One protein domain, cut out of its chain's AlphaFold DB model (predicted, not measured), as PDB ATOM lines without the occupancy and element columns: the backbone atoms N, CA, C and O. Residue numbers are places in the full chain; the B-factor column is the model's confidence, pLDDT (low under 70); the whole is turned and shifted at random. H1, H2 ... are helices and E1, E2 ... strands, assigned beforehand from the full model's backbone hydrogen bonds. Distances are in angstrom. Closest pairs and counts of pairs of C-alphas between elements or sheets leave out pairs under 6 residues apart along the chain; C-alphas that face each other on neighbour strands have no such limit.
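Overview. This is residues 4 to 146 of the 155 residues of an uncharacterized protein of Arthrobacter sp. Hiyo8 (UniProt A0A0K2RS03). Two small two-stranded sheets, E3 with E6 and E1 with E2, stand at two sides of a helical middle made by H1, H2 and H5; H5 packs on the sheet of E3 and E6, while H1 and H2 pack on the other sheet, mainly on E2. A ribbon runs on past E3 and E6 to the small hairpin of E4 and E5, whose residues 129 to 134 stick out, and H3 packs on E1 at the other end of the domain. The printed part has 143 residues, with five named helices and six named strands in the order H1 H2 H3 E1 E2 H4 H5 E3 E4 E5 E6; the three sheets, E3 - E6, E1 - E2 and E4 - E5, are antiparallel, and the class is mixed, helices and strands. The whole is compact, with a radius of gyration of the C-alphas of 15.9 A and spans of 46 by 40 by 29 A.

Along the chain. E3, the longest strand by residues, is residues 115 to 122, 19.4 A long, and bends by 65 degrees at residue 118. E6 is residues 139 to 145, 18.6 A long, and ends with C-alpha 145 at (-9.387, -108.234, 33.469). E4 is residues 128 to 130 and E5 residues 133 to 135. The longest helix, H5, is residues 94 to 111 and measures 25.4 A, from C-alpha 94 at (-23.618, -128.204, 16.941). H1 is residues 4 to 15, 16.3 A long, beginning with C-alpha 4 at (-32.273, -105.076, 21.696). H2 is residues 20 to 27, and H3 is residues 33 to 45, 18.3 A long. E1, residues 49 to 55, is 16.5 A long, and E2, residues 66 to 71, is 16.7 A long. H4 is residues 73 to 78.

Arrangement. E3 and E6 are antiparallel neighbours at 167 degrees, with N 116 and O 144 at 2.8 A and N 142 and O 119 at 2.8 A, within hydrogen-bond range. The closest C-alphas of H5 and E3 are those of Glu 110 and Arg 116, 5.3 A apart. The hairpin E4 and E5 has N 130 and O 133 within hydrogen-bond range at 2.9 A, and both its strands are apart from E3, E6 and H5. H5 touches H2 with residues 100 to 107 alone, the closest C-alphas being those of His 22 and Ser 104, 6.7 A apart; they run the same way at a shallow tilt of 33 degrees, only just short of steep. H1 and H5 only just touch, with 3 pairs of C-alphas within 8 A, Phe 15 and Met 96 the closest at 6.4 A. H1 and H2 also only just touch, with 3 such pairs, at a steep tilt of 62 degrees, opposite ways; Arg 4 and Tyr 27 have the closest C-alphas, 7.0 A apart. The hairpin E1 and E2 is antiparallel at 150 degrees, with N 50 and O 70 within hydrogen-bond range at 2.8 A. Residues 18 to 19 pair with residues 68 to 69 of E2, antiparallel. The closest C-alphas of H1 and E2 are those of Asp 13 and Leu 71, 5.6 A apart; those of H3 and E1 are Leu 43 and Leu 49, 5.5 A apart. H4 and H1 are close but not clearly touching, with the C-alphas of Ile 9 and Gly 75 at 6.8 A. In H1, H2, H3, H4 and H5 every O i to N i+4 pair is within hydrogen-bond range.

Size, cuts and confidence. The two C-alphas farthest apart are those of Phe 34 and Gly 132, at 49.3 A. The printed part has no cut. The link from H4 to H5, residues 79 to 93, is long. Residues 58 to 63 and 129 to 134 stand free; without them the body spans 40 by 38 by 28 A. The mean pLDDT of the printed part is 79.2, and it is under 70 at residues 30 to 31, 54 to 65 and 123 to 138.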
ATOM      1  N   ARG A   4     -32.394-103.641  21.388       88.56
ATOM      2  CA  ARG A   4     -32.273-105.076  21.696       88.56
ATOM      3  C   ARG A   4     -32.601-105.953  20.488       88.56
ATOM      4  O   ARG A   4     -31.907-106.929  20.248       88.56
ATOM      5  N   ASP A   5     -33.646-105.613  19.728       90.31
ATOM      6  CA  ASP A   5     -34.014-106.374  18.526       90.31
ATOM      7  C   ASP A   5     -32.853-106.378  17.516       90.31
ATOM      8  O   ASP A   5     -32.506-107.430  16.987       90.31
ATOM      9  N   ALA A   6     -32.234-105.214  17.286       88.94
ATOM     10  CA  ALA A   6     -31.083-105.083  16.394       88.94
ATOM     11  C   ALA A   6     -29.862-105.865  16.906       88.94
ATOM     12  O   ALA A   6     -29.243-106.581  16.124       88.94
ATOM     13  N   ALA A   7     -29.573-105.794  18.210       89.62
ATOM     14  CA  ALA A   7     -28.483-106.548  18.830       89.62
ATOM     15  C   ALA A   7     -28.670-108.068  18.684       89.62
ATOM     16  O   ALA A   7     -27.732-108.769  18.324       89.62
ATOM     17  N   ILE A   8     -29.894-108.577  18.876       91.00
ATOM     18  CA  ILE A   8     -30.203-110.000  18.670       91.00
ATOM     19  C   ILE A   8     -30.003-110.395  17.200       91.00
ATOM     20  O   ILE A   8     -29.459-111.460  16.929       91.00
ATOM     21  N   ILE A   9     -30.436-109.565  16.243       90.62
ATOM     22  CA  ILE A   9     -30.268-109.860  14.809       90.62
ATOM     23  C   ILE A   9     -28.783-109.917  14.433       90.62
ATOM     24  O   ILE A   9     -28.374-110.852  13.750       90.62
ATOM     25  N   GLN A  10     -27.985-108.952  14.901       89.75
ATOM     26  CA  GLN A  10     -26.537-108.921  14.676       89.75
ATOM     27  C   GLN A  10     -25.850-110.139  15.293       89.75
ATOM     28  O   GLN A  10     -25.056-110.792  14.629       89.75
ATOM     29  N   ALA A  11     -26.215-110.504  16.521       88.12
ATOM     30  CA  ALA A  11     -25.654-111.668  17.192       88.12
ATOM     31  C   ALA A  11     -25.979-112.974  16.465       88.12
ATOM     32  O   ALA A  11     -25.101-113.802  16.248       88.12
ATOM     33  N   VAL A  12     -27.233-113.166  16.047       90.44
ATOM     34  CA  VAL A  12     -27.615-114.367  15.290       90.44
ATOM     35  C   VAL A  12     -26.861-114.446  13.962       90.44
ATOM     36  O   VAL A  12     -26.515-115.542  13.537       90.44
ATOM     37  N   ASP A  13     -26.605-113.313  13.309       89.25
ATOM     38  CA  ASP A  13     -25.788-113.281  12.098       89.25
ATOM     39  C   ASP A  13     -24.319-113.627  12.370       89.25
ATOM     40  O   ASP A  13     -23.738-114.428  11.644       89.25
ATOM     41  N   GLN A  14     -23.753-113.067  13.438       85.06
ATOM     42  CA  GLN A  14     -22.367-113.269  13.838       85.06
ATOM     43  C   GLN A  14     -22.100-114.729  14.234       85.06
ATOM     44  O   GLN A  14     -21.196-115.361  13.702       85.06
ATOM     45  N   PHE A  15     -22.921-115.319  15.103       84.19
ATOM     46  CA  PHE A  15     -22.781-116.728  15.498       84.19
ATOM     47  C   PHE A  15     -23.314-117.717  14.446       84.19
ATOM     48  O   PHE A  15     -23.128-118.926  14.579       84.19
ATOM     49  N   GLY A  16     -24.045-117.235  13.436       86.25
ATOM     50  CA  GLY A  16     -24.785-118.036  12.456       86.25
ATOM     51  C   GLY A  16     -26.039-118.711  13.031       86.25
ATOM     52  O   GLY A  16     -27.125-118.645  12.443       86.25
ATOM     53  N   GLN A  17     -25.922-119.353  14.199       88.62
ATOM     54  CA  GLN A  17     -27.029-119.979  14.918       88.62
ATOM     55  C   GLN A  17     -26.975-119.710  16.420       88.62
ATOM     56  O   GLN A  17     -25.949-119.898  17.062       88.62
ATOM     57  N   LEU A  18     -28.123-119.369  17.008       88.25
ATOM     58  CA  LEU A  18     -28.267-119.227  18.459       88.25
ATOM     59  C   LEU A  18     -29.495-119.968  18.978       88.25
ATOM     60  O   LEU A  18     -30.545-120.009  18.330       88.25
ATOM     61  N   THR A  19     -29.385-120.530  20.182       88.69
ATOM     62  CA  THR A  19     -30.543-121.092  20.885       88.69
ATOM     63  C   THR A  19     -31.359-119.990  21.559       88.69
ATOM     64  O   THR A  19     -30.849-118.914  21.880       88.69
ATOM     65  N   SER A  20     -32.632-120.271  21.857       87.75
ATOM     66  CA  SER A  20     -33.420-119.422  22.761       87.75
ATOM     67  C   SER A  20     -32.735-119.203  24.117       87.75
ATOM     68  O   SER A  20     -32.915-118.142  24.699       87.75
ATOM     69  N   GLY A  21     -31.954-120.171  24.608       85.00
ATOM     70  CA  GLY A  21     -31.203-120.085  25.859       85.00
ATOM     71  C   GLY A  21     -30.064-119.072  25.801       85.00
ATOM     72  O   GLY A  21     -29.963-118.247  26.701       85.00
ATOM     73  N   HIS A  22     -29.278-119.059  24.720       87.25
ATOM     74  CA  HIS A  22     -28.201-118.072  24.549       87.25
ATOM     75  C   HIS A  22     -28.785-116.663  24.443       87.25
ATOM     76  O   HIS A  22     -28.334-115.738  25.108       87.25
ATOM     77  N   ILE A  23     -29.856-116.504  23.653       88.25
ATOM     78  CA  ILE A  23     -30.504-115.200  23.488       88.25
ATOM     79  C   ILE A  23     -31.084-114.709  24.818       88.25
ATOM     80  O   ILE A  23     -30.965-113.530  25.146       88.25
ATOM     81  N   TRP A  24     -31.711-115.610  25.576       87.31
ATOM     82  CA  TRP A  24     -32.220-115.323  26.910       87.31
ATOM     83  C   TRP A  24     -31.115-114.823  27.839       87.31
ATOM     84  O   TRP A  24     -31.275-113.773  28.448       87.31
ATOM     85  N   HIS A  25     -30.005-115.555  27.903       85.44
ATOM     86  CA  HIS A  25     -28.897-115.272  28.807       85.44
ATOM     87  C   HIS A  25     -28.181-113.958  28.479       85.44
ATOM     88  O   HIS A  25     -27.937-113.161  29.377       85.44
ATOM     89  N   CYS A  26     -27.900-113.701  27.197       85.56
ATOM     90  CA  CYS A  26     -27.062-112.568  26.787       85.56
ATOM     91  C   CYS A  26     -27.825-111.250  26.559       85.56
ATOM     92  O   CYS A  26     -27.221-110.181  26.575       85.56
ATOM     93  N   TYR A  27     -29.138-111.291  26.295       87.62
ATOM     94  CA  TYR A  27     -29.904-110.097  25.881       87.62
ATOM     95  C   TYR A  27     -31.124-109.788  26.749       87.62
ATOM     96  O   TYR A  27     -31.779-108.753  26.547       87.62
ATOM     97  N   PHE A  28     -31.455-110.667  27.697       85.44
ATOM     98  CA  PHE A  28     -32.541-110.466  28.647       85.44
ATOM     99  C   PHE A  28     -32.013-110.537  30.079       85.44
ATOM    100  O   PHE A  28     -31.121-111.299  30.418       85.44
ATOM    101  N   ASP A  29     -32.621-109.743  30.944       77.56
ATOM    102  CA  ASP A  29     -32.296-109.546  32.356       77.56
ATOM    103  C   ASP A  29     -32.769-110.700  33.259       77.56
ATOM    104  O   ASP A  29     -33.013-110.516  34.446       77.56
ATOM    105  N   ASN A  30     -32.948-111.901  32.703       67.56
ATOM    106  CA  ASN A  30     -33.421-113.099  33.401       67.56
ATOM    107  C   ASN A  30     -34.776-112.980  34.150       67.56
ATOM    108  O   ASN A  30     -35.183-113.923  34.829       67.56
ATOM    109  N   THR A  31     -35.539-111.891  33.985       67.25
ATOM    110  CA  THR A  31     -36.772-111.621  34.758       67.25
ATOM    111  C   THR A  31     -38.066-112.110  34.094       67.25
ATOM    112  O   THR A  31     -38.954-112.614  34.781       67.25
ATOM    113  N   ASN A  32     -38.228-111.986  32.767       75.38
ATOM    114  CA  ASN A  32     -39.473-112.359  32.067       75.38
ATOM    115  C   ASN A  32     -39.309-113.149  30.744       75.38
ATOM    116  O   ASN A  32     -39.203-112.569  29.657       75.38
ATOM    117  N   LYS A  33     -39.417-114.488  30.808       74.38
ATOM    118  CA  LYS A  33     -39.322-115.389  29.633       74.38
ATOM    119  C   LYS A  33     -40.413-115.161  28.580       74.38
ATOM    120  O   LYS A  33     -40.171-115.366  27.389       74.38
ATOM    121  N   PHE A  34     -41.599-114.698  28.980       78.38
ATOM    122  CA  PHE A  34     -42.678-114.388  28.035       78.38
ATOM    123  C   PHE A  34     -42.339-113.178  27.163       78.38
ATOM    124  O   PHE A  34     -42.737-113.128  25.999       78.38
ATOM    125  N   SER A  35     -41.577-112.218  27.699       83.12
ATOM    126  CA  SER A  35     -41.087-111.067  26.936       83.12
ATOM    127  C   SER A  35     -40.183-111.516  25.786       83.12
ATOM    128  O   SER A  35     -40.425-111.157  24.631       83.12
ATOM    129  N   MET A  36     -39.220-112.399  26.073       87.75
ATOM    130  CA  MET A  36     -38.339-112.980  25.056       87.75
ATOM    131  C   MET A  36     -39.122-113.737  23.985       87.75
ATOM    132  O   MET A  36     -38.909-113.509  22.796       87.75
ATOM    133  N   GLN A  37     -40.051-114.613  24.376       86.06
ATOM    134  CA  GLN A  37     -40.827-115.388  23.405       86.06
ATOM    135  C   GLN A  37     -41.609-114.490  22.440       86.06
ATOM    136  O   GLN A  37     -41.601-114.751  21.236       86.06
ATOM    137  N   ARG A  38     -42.221-113.405  22.935       88.44
ATOM    138  CA  ARG A  38     -42.911-112.423  22.081       88.44
ATOM    139  C   ARG A  38     -41.954-111.718  21.126       88.44
ATOM    140  O   ARG A  38     -42.290-111.555  19.954       88.44
ATOM    141  N   VAL A  39     -40.772-111.321  21.601       90.75
ATOM    142  CA  VAL A  39     -39.738-110.695  20.761       90.75
ATOM    143  C   VAL A  39     -39.293-111.655  19.659       90.75
ATOM    144  O   VAL A  39     -39.381-111.310  18.484       90.75
ATOM    145  N   LEU A  40     -38.910-112.884  20.006       90.19
ATOM    146  CA  LEU A  40     -38.463-113.888  19.038       90.19
ATOM    147  C   LEU A  40     -39.565-114.270  18.050       90.19
ATOM    148  O   LEU A  40     -39.303-114.424  16.860       90.19
ATOM    149  N   GLN A  41     -40.810-114.399  18.513       91.19
ATOM    150  CA  GLN A  41     -41.946-114.641  17.629       91.19
ATOM    151  C   GLN A  41     -42.129-113.485  16.647       91.19
ATOM    152  O   GLN A  41     -42.261-113.731  15.453       91.19
ATOM    153  N   ARG A  42     -42.069-112.236  17.117       92.69
ATOM    154  CA  ARG A  42     -42.164-111.050  16.259       92.69
ATOM    155  C   ARG A  42     -41.045-111.008  15.218       92.69
ATOM    156  O   ARG A  42     -41.338-110.793  14.046       92.69
ATOM    157  N   LEU A  43     -39.793-111.235  15.617       92.94
ATOM    158  CA  LEU A  43     -38.648-111.235  14.697       92.94
ATOM    159  C   LEU A  43     -38.761-112.334  13.633       92.94
ATOM    160  O   LEU A  43     -38.432-112.100  12.471       92.94
ATOM    161  N   VAL A  44     -39.291-113.503  14.001       93.81
ATOM    162  CA  VAL A  44     -39.570-114.584  13.046       93.81
ATOM    163  C   VAL A  44     -40.722-114.227  12.105       93.81
ATOM    164  O   VAL A  44     -40.600-114.416  10.897       93.81
ATOM    165  N   THR A  45     -41.819-113.660  12.616       93.44
ATOM    166  CA  THR A  45     -42.955-113.214  11.787       93.44
ATOM    167  C   THR A  45     -42.529-112.163  10.761       93.44
ATOM    168  O   THR A  45     -42.968-112.204   9.615       93.44
ATOM    169  N   LEU A  46     -41.630-111.255  11.147       93.44
ATOM    170  CA  LEU A  46     -41.057-110.240  10.260       93.44
ATOM    171  C   LEU A  46     -39.971-110.787   9.320       93.44
ATOM    172  O   LEU A  46     -39.398-110.018   8.556       93.44
ATOM    173  N   LYS A  47     -39.675-112.094   9.361       92.69
ATOM    174  CA  LYS A  47     -38.599-112.749   8.597       92.69
ATOM    175  C   LYS A  47     -37.206-112.165   8.864       92.69
ATOM    176  O   LYS A  47     -36.302-112.356   8.050       92.69
ATOM    177  N   LEU A  48     -37.030-111.469   9.990       92.81
ATOM    178  CA  LEU A  48     -35.732-110.985  10.466       92.81
ATOM    179  C   LEU A  48     -34.900-112.155  10.995       92.81
ATOM    180  O   LEU A  48     -33.703-112.233  10.745       92.81
ATOM    181  N   LEU A  49     -35.567-113.112  11.643       92.75
ATOM    182  CA  LEU A  49     -35.003-114.397  12.043       92.75
ATOM    183  C   LEU A  49     -35.769-115.545  11.381       92.75
ATOM    184  O   LEU A  49     -36.945-115.418  11.037       92.75
ATOM    185  N   ALA A  50     -35.122-116.694  11.253       91.25
ATOM    186  CA  ALA A  50     -35.725-117.949  10.831       91.25
ATOM    187  C   ALA A  50     -35.474-119.028  11.890       91.25
ATOM    188  O   ALA A  50     -34.411-119.072  12.502       91.25
ATOM    189  N   ARG A  51     -36.455-119.911  12.110       90.00
ATOM    190  CA  ARG A  51     -36.282-121.090  12.971       90.00
ATOM    191  C   ARG A  51     -35.722-122.233  12.136       90.00
ATOM    192  O   ARG A  51     -36.289-122.538  11.090       90.00
ATOM    193  N   VAL A  52     -34.640-122.845  12.603       84.56
ATOM    194  CA  VAL A  52     -34.017-124.001  11.943       84.56
ATOM    195  C   VAL A  52     -34.705-125.278  12.395       84.56
ATOM    196  O   VAL A  52     -35.278-126.001  11.591       84.56
ATOM    197  N   GLU A  53     -34.706-125.521  13.703       74.25
ATOM    198  CA  GLU A  53     -35.294-126.716  14.291       74.25
ATOM    199  C   GLU A  53     -35.652-126.472  15.760       74.25
ATOM    200  O   GLU A  53     -35.177-125.526  16.404       74.25
ATOM    201  N   ARG A  54     -36.508-127.339  16.301       66.00
ATOM    202  CA  ARG A  54     -36.731-127.447  17.740       66.00
ATOM    203  C   ARG A  54     -35.747-128.478  18.286       66.00
ATOM    204  O   ARG A  54     -35.919-129.667  18.045       66.00
ATOM    205  N   ARG A  55     -34.749-128.037  19.051       60.53
ATOM    206  CA  ARG A  55     -33.852-128.931  19.787       60.53
ATOM    207  C   ARG A  55     -34.685-129.673  20.839       60.53
ATOM    208  O   ARG A  55     -35.188-129.076  21.797       60.53
ATOM    209  N   LEU A  56     -34.868-130.975  20.637       51.66
ATOM    210  CA  LEU A  56     -35.339-131.897  21.667       51.66
ATOM    211  C   LEU A  56     -34.177-132.082  22.645       51.66
ATOM    212  O   LEU A  56     -33.226-132.800  22.358       51.66
ATOM    213  N   VAL A  57     -34.193-131.364  23.766       50.78
ATOM    214  CA  VAL A  57     -33.171-131.543  24.804       50.78
ATOM    215  C   VAL A  57     -33.415-132.898  25.472       50.78
ATOM    216  O   VAL A  57     -34.371-133.053  26.230       50.78
ATOM    217  N   GLY A  58     -32.567-133.883  25.175       45.50
ATOM    218  CA  GLY A  58     -32.306-135.000  26.076       45.50
ATOM    219  C   GLY A  58     -31.286-134.536  27.113       45.50
ATOM    220  O   GLY A  58     -30.147-134.260  26.754       45.50
ATOM    221  N   GLY A  59     -31.708-134.388  28.369       40.75
ATOM    222  CA  GLY A  59     -30.826-133.970  29.464       40.75
ATOM    223  C   GLY A  59     -31.570-133.281  30.606       40.75
ATOM    224  O   GLY A  59     -31.763-132.073  30.578       40.75
ATOM    225  N   ASN A  60     -32.026-134.087  31.566       39.69
ATOM    226  CA  ASN A  60     -32.362-133.818  32.975       39.69
ATOM    227  C   ASN A  60     -32.726-132.391  33.464       39.69
ATOM    228  O   ASN A  60     -32.318-131.977  34.545       39.69
ATOM    229  N   GLY A  61     -33.571-131.667  32.737       34.28
ATOM    230  CA  GLY A  61     -34.164-130.418  33.216       34.28
ATOM    231  C   GLY A  61     -35.348-130.019  32.351       34.28
ATOM    232  O   GLY A  61     -35.191-129.324  31.352       34.28
ATOM    233  N   GLY A  62     -36.537-130.514  32.697       42.47
ATOM    234  CA  GLY A  62     -37.771-130.227  31.969       42.47
ATOM    235  C   GLY A  62     -38.022-128.725  31.803       42.47
ATOM    236  O   GLY A  62     -37.972-127.964  32.763       42.47
ATOM    237  N   GLY A  63     -38.340-128.300  30.579       38.25
ATOM    238  CA  GLY A  63     -38.840-126.950  30.329       38.25
ATOM    239  C   GLY A  63     -38.663-126.492  28.888       38.25
ATOM    240  O   GLY A  63     -37.595-126.028  28.515       38.25
ATOM    241  N   SER A  64     -39.744-126.571  28.102       44.78
ATOM    242  CA  SER A  64     -39.942-125.905  26.799       44.78
ATOM    243  C   SER A  64     -38.794-126.055  25.786       44.78
ATOM    244  O   SER A  64     -37.845-125.282  25.805       44.78
ATOM    245  N   GLY A  65     -38.920-127.027  24.868       55.00
ATOM    246  CA  GLY A  65     -37.929-127.305  23.816       55.00
ATOM    247  C   GLY A  65     -37.275-126.050  23.224       55.00
ATOM    248  O   GLY A  65     -37.967-125.130  22.791       55.00
ATOM    249  N   GLN A  66     -35.946-126.040  23.252       72.12
ATOM    250  CA  GLN A  66     -35.112-124.931  22.809       72.12
ATOM    251  C   GLN A  66     -35.237-124.787  21.290       72.12
ATOM    252  O   GLN A  66     -35.067-125.760  20.559       72.12
ATOM    253  N   TYR A  67     -35.555-123.593  20.795       86.00
ATOM    254  CA  TYR A  67     -35.531-123.333  19.353       86.00
ATOM    255  C   TYR A  67     -34.159-122.806  18.953       86.00
ATOM    256  O   TYR A  67     -33.560-122.030  19.698       86.00
ATOM    257  N   VAL A  68     -33.690-123.212  17.773       88.19
ATOM    258  CA  VAL A  68     -32.492-122.644  17.144       88.19
ATOM    259  C   VAL A  68     -32.920-121.622  16.098       88.19
ATOM    260  O   VAL A  68     -33.775-121.903  15.249       88.19
ATOM    261  N   TYR A  69     -32.331-120.436  16.177       91.06
ATOM    262  CA  TYR A  69     -32.591-119.305  15.299       91.06
ATOM    263  C   TYR A  69     -31.372-119.038  14.423       91.06
ATOM    264  O   TYR A  69     -30.245-119.133  14.895       91.06
ATOM    265  N   GLN A  70     -31.621-118.679  13.167       91.50
ATOM    266  CA  GLN A  70     -30.628-118.174  12.218       91.50
ATOM    267  C   GLN A  70     -31.151-116.897  11.556       91.50
ATOM    268  O   GLN A  70     -32.339-116.569  11.685       91.50
ATOM    269  N   LEU A  71     -30.293-116.184  10.827       92.25
ATOM    270  CA  LEU A  71     -30.697-114.973  10.119       92.25
ATOM    271  C   LEU A  71     -31.772-115.290   9.067       92.25
ATOM    272  O   LEU A  71     -31.656-116.255   8.315       92.25
ATOM    273  N   GLY A  72     -32.835-114.485   9.029       91.12
ATOM    274  CA  GLY A  72     -33.889-114.587   8.020       91.12
ATOM    275  C   GLY A  72     -33.645-113.673   6.815       91.12
ATOM    276  O   GLY A  72     -32.761-112.820   6.827       91.12
ATOM    277  N   ALA A  73     -34.475-113.811   5.777       88.56
ATOM    278  CA  ALA A  73     -34.341-113.027   4.544       88.56
ATOM    279  C   ALA A  73     -34.417-111.512   4.778       88.56
ATOM    280  O   ALA A  73     -33.560-110.774   4.309       88.56
ATOM    281  N   ALA A  74     -35.397-111.052   5.562       90.12
ATOM    282  CA  ALA A  74     -35.508-109.633   5.883       90.12
ATOM    283  C   ALA A  74     -34.394-109.176   6.837       90.12
ATOM    284  O   ALA A  74     -34.053-108.001   6.853       90.12
ATOM    285  N   GLY A  75     -33.823-110.092   7.628       88.75
ATOM    286  CA  GLY A  75     -32.675-109.812   8.495       88.75
ATOM    287  C   GLY A  75     -31.409-109.554   7.683       88.75
ATOM    288  O   GLY A  75     -30.672-108.622   7.974       88.75
ATOM    289  N   HIS A  76     -31.203-110.328   6.618       88.12
ATOM    290  CA  HIS A  76     -30.120-110.125   5.659       88.12
ATOM    291  C   HIS A  76     -30.191-108.746   4.992       88.12
ATOM    292  O   HIS A  76     -29.189-108.032   4.946       88.12
ATOM    293  N   ASP A  77     -31.386-108.342   4.555       88.25
ATOM    294  CA  ASP A  77     -31.609-107.012   3.981       88.25
ATOM    295  C   ASP A  77     -31.462-105.909   5.037       88.25
ATOM    296  O   ASP A  77     -30.864-104.868   4.773       88.25
ATOM    297  N   PHE A  78     -31.952-106.148   6.259       88.38
ATOM    298  CA  PHE A  78     -31.829-105.217   7.380       88.38
ATOM    299  C   PHE A  78     -30.368-104.930   7.752       88.38
ATOM    300  O   PHE A  78     -30.030-103.794   8.074       88.38
ATOM    301  N   LEU A  79     -29.495-105.937   7.666       87.94
ATOM    302  CA  LEU A  79     -28.054-105.791   7.881       87.94
ATOM    303  C   LEU A  79     -27.314-105.216   6.659       87.94
ATOM    304  O   LEU A  79     -26.096-105.055   6.704       87.94
ATOM    305  N   GLY A  80     -28.016-104.914   5.561       86.25
ATOM    306  CA  GLY A  80     -27.416-104.366   4.345       86.25
ATOM    307  C   GLY A  80     -26.461-105.334   3.642       86.25
ATOM    308  O   GLY A  80     -25.576-104.897   2.900       86.25
ATOM    309  N   LYS A  81     -26.603-106.648   3.874       83.00
ATOM    310  CA  LYS A  81     -25.726-107.653   3.269       83.00
ATOM    311  C   LYS A  81     -25.926-107.700   1.755       83.00
ATOM    312  O   LYS A  81     -27.047-107.715   1.248       83.00
ATOM    313  N   ARG A  82     -24.817-107.726   1.011       78.69
ATOM    314  CA  ARG A  82     -24.832-107.797  -0.456       78.69
ATOM    315  C   ARG A  82     -25.153-109.214  -0.929       78.69
ATOM    316  O   ARG A  82     -24.588-110.178  -0.426       78.69
ATOM    317  N   GLY A  83     -25.981-109.319  -1.965       79.50
ATOM    318  CA  GLY A  83     -26.336-110.589  -2.602       79.50
ATOM    319  C   GLY A  83     -27.721-111.100  -2.208       79.50
ATOM    320  O   GLY A  83     -28.427-110.503  -1.401       79.50
ATOM    321  N   LYS A  84     -28.141-112.202  -2.833       78.00
ATOM    322  CA  LYS A  84     -29.431-112.831  -2.542       78.00
ATOM    323  C   LYS A  84     -29.328-113.610  -1.236       78.00
ATOM    324  O   LYS A  84     -28.424-114.429  -1.095       78.00
ATOM    325  N   TYR A  85     -30.295-113.426  -0.340       81.75
ATOM    326  CA  TYR A  85     -30.406-114.260   0.851       81.75
ATOM    327  C   TYR A  85     -30.472-115.749   0.479       81.75
ATOM    328  O   TYR A  85     -31.351-116.191  -0.271       81.75
ATOM    329  N   VAL A  86     -29.559-116.520   1.063       75.62
ATOM    330  CA  VAL A  86     -29.573-117.979   1.071       75.62
ATOM    331  C   VAL A  86     -29.601-118.401   2.538       75.62
ATOM    332  O   VAL A  86     -28.753-117.930   3.295       75.62
ATOM    333  N   PRO A  87     -30.550-119.259   2.968       75.19
ATOM    334  CA  PRO A  87     -30.527-119.799   4.322       75.19
ATOM    335  C   PRO A  87     -29.163-120.431   4.597       75.19
ATOM    336  O   PRO A  87     -28.780-121.364   3.887       75.19
ATOM    337  N   GLN A  88     -28.447-119.914   5.597       72.38
ATOM    338  CA  GLN A  88     -27.080-120.348   5.897       72.38
ATOM    339  C   GLN A  88     -27.046-121.849   6.201       72.38
ATOM    340  O   GLN A  88     -26.207-122.582   5.673       72.38
ATOM    341  N   HIS A  89     -28.019-122.337   6.977       78.25
ATOM    342  CA  HIS A  89     -28.093-123.739   7.361       78.25
ATOM    343  C   HIS A  89     -29.524-124.283   7.304       78.25
ATOM    344  O   HIS A  89     -30.508-123.609   7.612       78.25
ATOM    345  N   ARG A  90     -29.645-125.548   6.889       78.06
ATOM    346  CA  ARG A  90     -30.919-126.292   6.874       78.06
ATOM    347  C   ARG A  90     -31.115-127.163   8.115       78.06
ATOM    348  O   ARG A  90     -32.224-127.617   8.355       78.06
ATOM    349  N   THR A  91     -30.046-127.391   8.870       82.50
ATOM    350  CA  THR A  91     -30.010-128.208  10.084       82.50
ATOM    351  C   THR A  91     -29.275-127.451  11.179       82.50
ATOM    352  O   THR A  91     -28.518-126.514  10.901       82.50
ATOM    353  N   VAL A  92     -29.471-127.868  12.425       80.75
ATOM    354  CA  VAL A  92     -28.685-127.354  13.548       80.75
ATOM    355  C   VAL A  92     -27.212-127.733  13.362       80.75
ATOM    356  O   VAL A  92     -26.891-128.865  12.990       80.75
ATOM    357  N   LYS A  93     -26.313-126.777  13.590       81.69
ATOM    358  CA  LYS A  93     -24.862-126.952  13.560       81.69
ATOM    359  C   LYS A  93     -24.341-126.894  14.988       81.69
ATOM    360  O   LYS A  93     -24.238-125.823  15.568       81.69
ATOM    361  N   GLN A  94     -24.030-128.063  15.543       78.81
ATOM    362  CA  GLN A  94     -23.618-128.204  16.941       78.81
ATOM    363  C   GLN A  94     -22.380-127.353  17.272       78.81
ATOM    364  O   GLN A  94     -22.391-126.656  18.276       78.81
ATOM    365  N   HIS A  95     -21.404-127.302  16.362       79.69
ATOM    366  CA  HIS A  95     -20.209-126.457  16.469       79.69
ATOM    367  C   HIS A  95     -20.522-124.966  16.692       79.69
ATOM    368  O   HIS A  95     -19.938-124.322  17.553       79.69
ATOM    369  N   MET A  96     -21.517-124.411  15.988       81.12
ATOM    370  CA  MET A  96     -21.931-123.008  16.177       81.12
ATOM    371  C   MET A  96     -22.560-122.769  17.549       81.12
ATOM    372  O   MET A  96     -22.415-121.697  18.133       81.12
ATOM    373  N   LEU A  97     -23.261-123.778  18.071       83.25
ATOM    374  CA  LEU A  97     -23.825-123.703  19.411       83.25
ATOM    375  C   LEU A  97     -22.729-123.762  20.475       83.25
ATOM    376  O   LEU A  97     -22.823-123.009  21.431       83.25
ATOM    377  N   GLU A  98     -21.687-124.572  20.276       81.56
ATOM    378  CA  GLU A  98     -20.534-124.667  21.184       81.56
ATOM    379  C   GLU A  98     -19.755-123.346  21.265       81.56
ATOM    380  O   GLU A  98     -19.378-122.916  22.352       81.56
ATOM    381  N   ILE A  99     -19.593-122.643  20.138       81.06
ATOM    382  CA  ILE A  99     -19.009-121.292  20.115       81.06
ATOM    383  C   ILE A  99     -19.854-120.313  20.947       81.06
ATOM    384  O   ILE A  99     -19.325-119.503  21.712       81.06
ATOM    385  N   ALA A 100     -21.178-120.381  20.805       84.44
ATOM    386  CA  ALA A 100     -22.092-119.524  21.550       84.44
ATOM    387  C   ALA A 100     -22.176-119.890  23.044       84.44
ATOM    388  O   ALA A 100     -22.355-118.998  23.877       84.44
ATOM    389  N   ASP A 101     -22.024-121.170  23.390       82.38
ATOM    390  CA  ASP A 101     -21.896-121.643  24.771       82.38
ATOM    391  C   ASP A 101     -20.629-121.045  25.406       82.38
ATOM    392  O   ASP A 101     -20.722-120.399  26.451       82.38
ATOM    393  N   ALA A 102     -19.479-121.131  24.723       84.19
ATOM    394  CA  ALA A 102     -18.232-120.522  25.184       84.19
ATOM    395  C   ALA A 102     -18.388-119.009  25.405       84.19
ATOM    396  O   ALA A 102     -18.072-118.503  26.478       84.19
ATOM    397  N   TYR A 103     -18.957-118.275  24.440       85.50
ATOM    398  CA  TYR A 103     -19.231-116.842  24.607       85.50
ATOM    399  C   TYR A 103     -20.131-116.543  25.818       85.50
ATOM    400  O   TYR A 103     -19.899-115.573  26.538       85.50
ATOM    401  N   SER A 104     -21.137-117.382  26.073       85.50
ATOM    402  CA  SER A 104     -22.056-117.209  27.205       85.50
ATOM    403  C   SER A 104     -21.345-117.341  28.559       85.50
ATOM    404  O   SER A 104     -21.725-116.665  29.521       85.50
ATOM    405  N   GLU A 105     -20.292-118.159  28.652       85.62
ATOM    406  CA  GLU A 105     -19.450-118.251  29.852       85.62
ATOM    407  C   GLU A 105     -18.669-116.951  30.094       85.62
ATOM    408  O   GLU A 105     -18.694-116.421  31.208       85.62
ATOM    409  N   PHE A 106     -18.060-116.376  29.052       84.62
ATOM    410  CA  PHE A 106     -17.389-115.073  29.148       84.62
ATOM    411  C   PHE A 106     -18.373-113.951  29.494       84.62
ATOM    412  O   PHE A 106     -18.084-113.129  30.360       84.62
ATOM    413  N   TYR A 107     -19.565-113.946  28.893       87.06
ATOM    414  CA  TYR A 107     -20.606-112.975  29.231       87.06
ATOM    415  C   TYR A 107     -21.028-113.080  30.704       87.06
ATOM    416  O   TYR A 107     -21.234-112.074  31.375       87.06
ATOM    417  N   THR A 108     -21.091-114.298  31.249       86.69
ATOM    418  CA  THR A 108     -21.345-114.506  32.684       86.69
ATOM    419  C   THR A 108     -20.221-113.920  33.538       86.69
ATOM    420  O   THR A 108     -20.491-113.243  34.526       86.69
ATOM    421  N   ALA A 109     -18.960-114.123  33.148       85.12
ATOM    422  CA  ALA A 109     -17.820-113.533  33.846       85.12
ATOM    423  C   ALA A 109     -17.811-111.993  33.777       85.12
ATOM    424  O   ALA A 109     -17.368-111.341  34.725       85.12
ATOM    425  N   GLU A 110     -18.316-111.411  32.688       85.94
ATOM    426  CA  GLU A 110     -18.511-109.967  32.554       85.94
ATOM    427  C   GLU A 110     -19.639-109.448  33.454       85.94
ATOM    428  O   GLU A 110     -19.452-108.454  34.156       85.94
ATOM    429  N   LEU A 111     -20.777-110.148  33.517       85.69
ATOM    430  CA  LEU A 111     -21.862-109.824  34.454       85.69
ATOM    431  C   LEU A 111     -21.415-109.904  35.919       85.69
ATOM    432  O   LEU A 111     -21.826-109.079  36.734       85.69
ATOM    433  N   ASP A 112     -20.544-110.861  36.241       86.69
ATOM    434  CA  ASP A 112     -19.919-110.996  37.559       86.69
ATOM    435  C   ASP A 112     -18.868-109.900  37.841       86.69
ATOM    436  O   ASP A 112     -18.279-109.874  38.924       86.69
ATOM    437  N   GLY A 113     -18.588-109.020  36.873       84.81
ATOM    438  CA  GLY A 113     -17.603-107.948  36.985       84.81
ATOM    439  C   GLY A 113     -16.156-108.438  37.059       84.81
ATOM    440  O   GLY A 113     -15.295-107.704  37.536       84.81
ATOM    441  N   LYS A 114     -15.876-109.676  36.631       85.25
ATOM    442  CA  LYS A 114     -14.522-110.264  36.641       85.25
ATOM    443  C   LYS A 114     -13.717-109.842  35.419       85.25
ATOM    444  O   LYS A 114     -12.502-109.665  35.494       85.25
ATOM    445  N   ILE A 115     -14.399-109.709  34.288       88.31
ATOM    446  CA  ILE A 115     -13.809-109.310  33.013       88.31
ATOM    447  C   ILE A 115     -14.665-108.233  32.356       88.31
ATOM    448  O   ILE A 115     -15.803-107.996  32.753       88.31
ATOM    449  N   ARG A 116     -14.125-107.616  31.313       85.25
ATOM    450  CA  ARG A 116     -14.862-106.772  30.381       85.25
ATOM    451  C   ARG A 116     -14.579-107.253  28.967       85.25
ATOM    452  O   ARG A 116     -13.414-107.319  28.579       85.25
ATOM    453  N   ILE A 117     -15.614-107.593  28.203       85.50
ATOM    454  CA  ILE A 117     -15.451-108.036  26.816       85.50
ATOM    455  C   ILE A 117     -15.259-106.786  25.954       85.50
ATOM    456  O   ILE A 117     -16.121-105.908  25.900       85.50
ATOM    457  N   LEU A 118     -14.106-106.681  25.294       83.06
ATOM    458  CA  LEU A 118     -13.765-105.545  24.436       83.06
ATOM    459  C   LEU A 118     -14.229-105.788  23.003       83.06
ATOM    460  O   LEU A 118     -14.792-104.897  22.367       83.06
ATOM    461  N   ASN A 119     -14.002-107.003  22.503       76.94
ATOM    462  CA  ASN A 119     -14.369-107.399  21.152       76.94
ATOM    463  C   ASN A 119     -14.491-108.924  21.046       76.94
ATOM    464  O   ASN A 119     -13.833-109.663  21.778       76.94
ATOM    465  N   PHE A 120     -15.292-109.412  20.103       77.25
ATOM    466  CA  PHE A 120     -15.285-110.822  19.726       77.25
ATOM    467  C   PHE A 120     -15.585-110.985  18.236       77.25
ATOM    468  O   PHE A 120     -16.355-110.220  17.658       77.25
ATOM    469  N   LEU A 121     -14.968-111.986  17.613       74.31
ATOM    470  CA  LEU A 121     -15.138-112.335  16.205       74.31
ATOM    471  C   LEU A 121     -15.390-113.837  16.089       74.31
ATOM    472  O   LEU A 121     -14.770-114.636  16.785       74.31
ATOM    473  N   THR A 122     -16.279-114.213  15.188       71.19
ATOM    474  CA  THR A 122     -16.662-115.597  14.882       71.19
ATOM    475  C   THR A 122     -16.380-115.876  13.408       71.19
ATOM    476  O   THR A 122     -16.144-114.946  12.631       71.19
ATOM    477  N   GLU A 123     -16.378-117.144  12.999       61.97
ATOM    478  CA  GLU A 123     -16.175-117.471  11.584       61.97
ATOM    479  C   GLU A 123     -17.224-116.792  10.678       61.97
ATOM    480  O   GLU A 123     -18.408-116.763  11.021       61.97
ATOM    481  N   PRO A 124     -16.834-116.288   9.490       58.44
ATOM    482  CA  PRO A 124     -15.510-116.364   8.858       58.44
ATOM    483  C   PRO A 124     -14.565-115.198   9.214       58.44
ATOM    484  O   PRO A 124     -13.423-115.180   8.752       58.44
ATOM    485  N   ASP A 125     -15.031-114.227   9.998       59.09
ATOM    486  CA  ASP A 125     -14.322-112.971  10.282       59.09
ATOM    487  C   ASP A 125     -13.201-113.139  11.323       59.09
ATOM    488  O   ASP A 125     -12.340-112.274  11.473       59.09
ATOM    489  N   SER A 126     -13.168-114.280  12.013       57.00
ATOM    490  CA  SER A 126     -12.106-114.683  12.938       57.00
ATOM    491  C   SER A 126     -10.818-115.157  12.244       57.00
ATOM    492  O   SER A 126      -9.798-115.342  12.909       57.00
ATOM    493  N   HIS A 127     -10.819-115.351  10.920       65.38
ATOM    494  CA  HIS A 127      -9.620-115.726  10.171       65.38
ATOM    495  C   HIS A 127      -8.614-114.571  10.132       65.38
ATOM    496  O   HIS A 127      -8.824-113.571   9.445       65.38
ATOM    497  N   MET A 128      -7.480-114.738  10.808       64.94
ATOM    498  CA  MET A 128      -6.430-113.723  10.879       64.94
ATOM    499  C   MET A 128      -5.104-114.266  10.357       64.94
ATOM    500  O   MET A 128      -4.789-115.450  10.489       64.94
ATOM    501  N   ASP A 129      -4.308-113.380   9.765       65.81
ATOM    502  CA  ASP A 129      -2.904-113.646   9.472       65.81
ATOM    503  C   ASP A 129      -2.061-112.968  10.555       65.81
ATOM    504  O   ASP A 129      -1.949-111.741  10.599       65.81
ATOM    505  N   ILE A 130      -1.529-113.766  11.481       67.00
ATOM    506  CA  ILE A 130      -0.675-113.283  12.564       67.00
ATOM    507  C   ILE A 130       0.762-113.652  12.205       67.00
ATOM    508  O   ILE A 130       1.146-114.819  12.245       67.00
ATOM    509  N   GLN A 131       1.559-112.644  11.844       66.62
ATOM    510  CA  GLN A 131       2.978-112.792  11.490       66.62
ATOM    511  C   GLN A 131       3.252-113.852  10.400       66.62
ATOM    512  O   GLN A 131       4.221-114.603  10.483       66.62
ATOM    513  N   GLY A 132       2.402-113.939   9.373       67.56
ATOM    514  CA  GLY A 132       2.543-114.917   8.288       67.56
ATOM    515  C   GLY A 132       1.947-116.290   8.610       67.56
ATOM    516  O   GLY A 132       1.978-117.187   7.764       67.56
ATOM    517  N   THR A 133       1.397-116.474   9.815       56.31
ATOM    518  CA  THR A 133       0.670-117.681  10.213       56.31
ATOM    519  C   THR A 133      -0.827-117.420  10.136       56.31
ATOM    520  O   THR A 133      -1.383-116.623  10.894       56.31
ATOM    521  N   LYS A 134      -1.504-118.140   9.239       68.31
ATOM    522  CA  LYS A 134      -2.967-118.124   9.153       68.31
ATOM    523  C   LYS A 134      -3.552-118.884  10.330       68.31
ATOM    524  O   LYS A 134      -3.506-120.113  10.356       68.31
ATOM    525  N   VAL A 135      -4.138-118.153  11.265       63.69
ATOM    526  CA  VAL A 135      -4.947-118.719  12.338       63.69
ATOM    527  C   VAL A 135      -6.413-118.639  11.931       63.69
ATOM    528  O   VAL A 135      -6.885-117.631  11.404       63.69
ATOM    529  N   ARG A 136      -7.132-119.742  12.131       62.28
ATOM    530  CA  ARG A 136      -8.569-119.850  11.862       62.28
ATOM    531  C   ARG A 136      -9.284-120.307  13.131       62.28
ATOM    532  O   ARG A 136      -9.678-121.465  13.208       62.28
ATOM    533  N   PRO A 137      -9.299-119.471  14.180       57.88
ATOM    534  CA  PRO A 137     -10.038-119.790  15.385       57.88
ATOM    535  C   PRO A 137     -11.535-119.700  15.098       57.88
ATOM    536  O   PRO A 137     -11.985-118.784  14.418       57.88
ATOM    537  N   ASP A 138     -12.313-120.606  15.672       64.25
ATOM    538  CA  ASP A 138     -13.774-120.572  15.581       64.25
ATOM    539  C   ASP A 138     -14.380-119.357  16.315       64.25
ATOM    540  O   ASP A 138     -15.424-118.820  15.938       64.25
ATOM    541  N   LEU A 139     -13.675-118.898  17.355       73.06
ATOM    542  CA  LEU A 139     -13.979-117.727  18.167       73.06
ATOM    543  C   LEU A 139     -12.677-117.015  18.531       73.06
ATOM    544  O   LEU A 139     -11.772-117.606  19.117       73.06
ATOM    545  N   PHE A 140     -12.602-115.729  18.223       76.62
ATOM    546  CA  PHE A 140     -11.607-114.816  18.767       76.62
ATOM    547  C   PHE A 140     -12.299-113.906  19.780       76.62
ATOM    548  O   PHE A 140     -13.366-113.367  19.489       76.62
ATOM    549  N   MET A 141     -11.703-113.720  20.955       80.56
ATOM    550  CA  MET A 141     -12.236-112.826  21.976       80.56
ATOM    551  C   MET A 141     -11.118-111.995  22.587       80.56
ATOM    552  O   MET A 141     -10.090-112.522  23.006       80.56
ATOM    553  N   GLU A 142     -11.353-110.694  22.650       83.50
ATOM    554  CA  GLU A 142     -10.514-109.728  23.332       83.50
ATOM    555  C   GLU A 142     -11.247-109.273  24.593       83.50
ATOM    556  O   GLU A 142     -12.402-108.838  24.538       83.50
ATOM    557  N   TYR A 143     -10.587-109.399  25.739       85.94
ATOM    558  CA  TYR A 143     -11.152-109.042  27.030       85.94
ATOM    559  C   TYR A 143     -10.100-108.383  27.917       85.94
ATOM    560  O   TYR A 143      -8.901-108.632  27.793       85.94
ATOM    561  N   GLU A 144     -10.573-107.555  28.837       87.94
ATOM    562  CA  GLU A 144      -9.780-106.947  29.897       87.94
ATOM    563  C   GLU A 144     -10.143-107.597  31.235       87.94
ATOM    564  O   GLU A 144     -11.313-107.880  31.504       87.94
ATOM    565  N   LEU A 145      -9.147-107.840  32.085       86.00
ATOM    566  CA  LEU A 145      -9.387-108.234  33.469       86.00
ATOM    567  C   LEU A 145      -9.770-106.991  34.266       86.00
ATOM    568  O   LEU A 145      -8.998-106.035  34.343       86.00
ATOM    569  N   VAL A 146     -10.938-107.015  34.901       83.81
ATOM    570  CA  VAL A 146     -11.307-105.958  35.838       83.81
ATOM    571  C   VAL A 146     -10.544-106.254  37.123       83.81
ATOM    572  O   VAL A 146     -10.863-107.198  37.845       83.81
TER     573      VAL A 146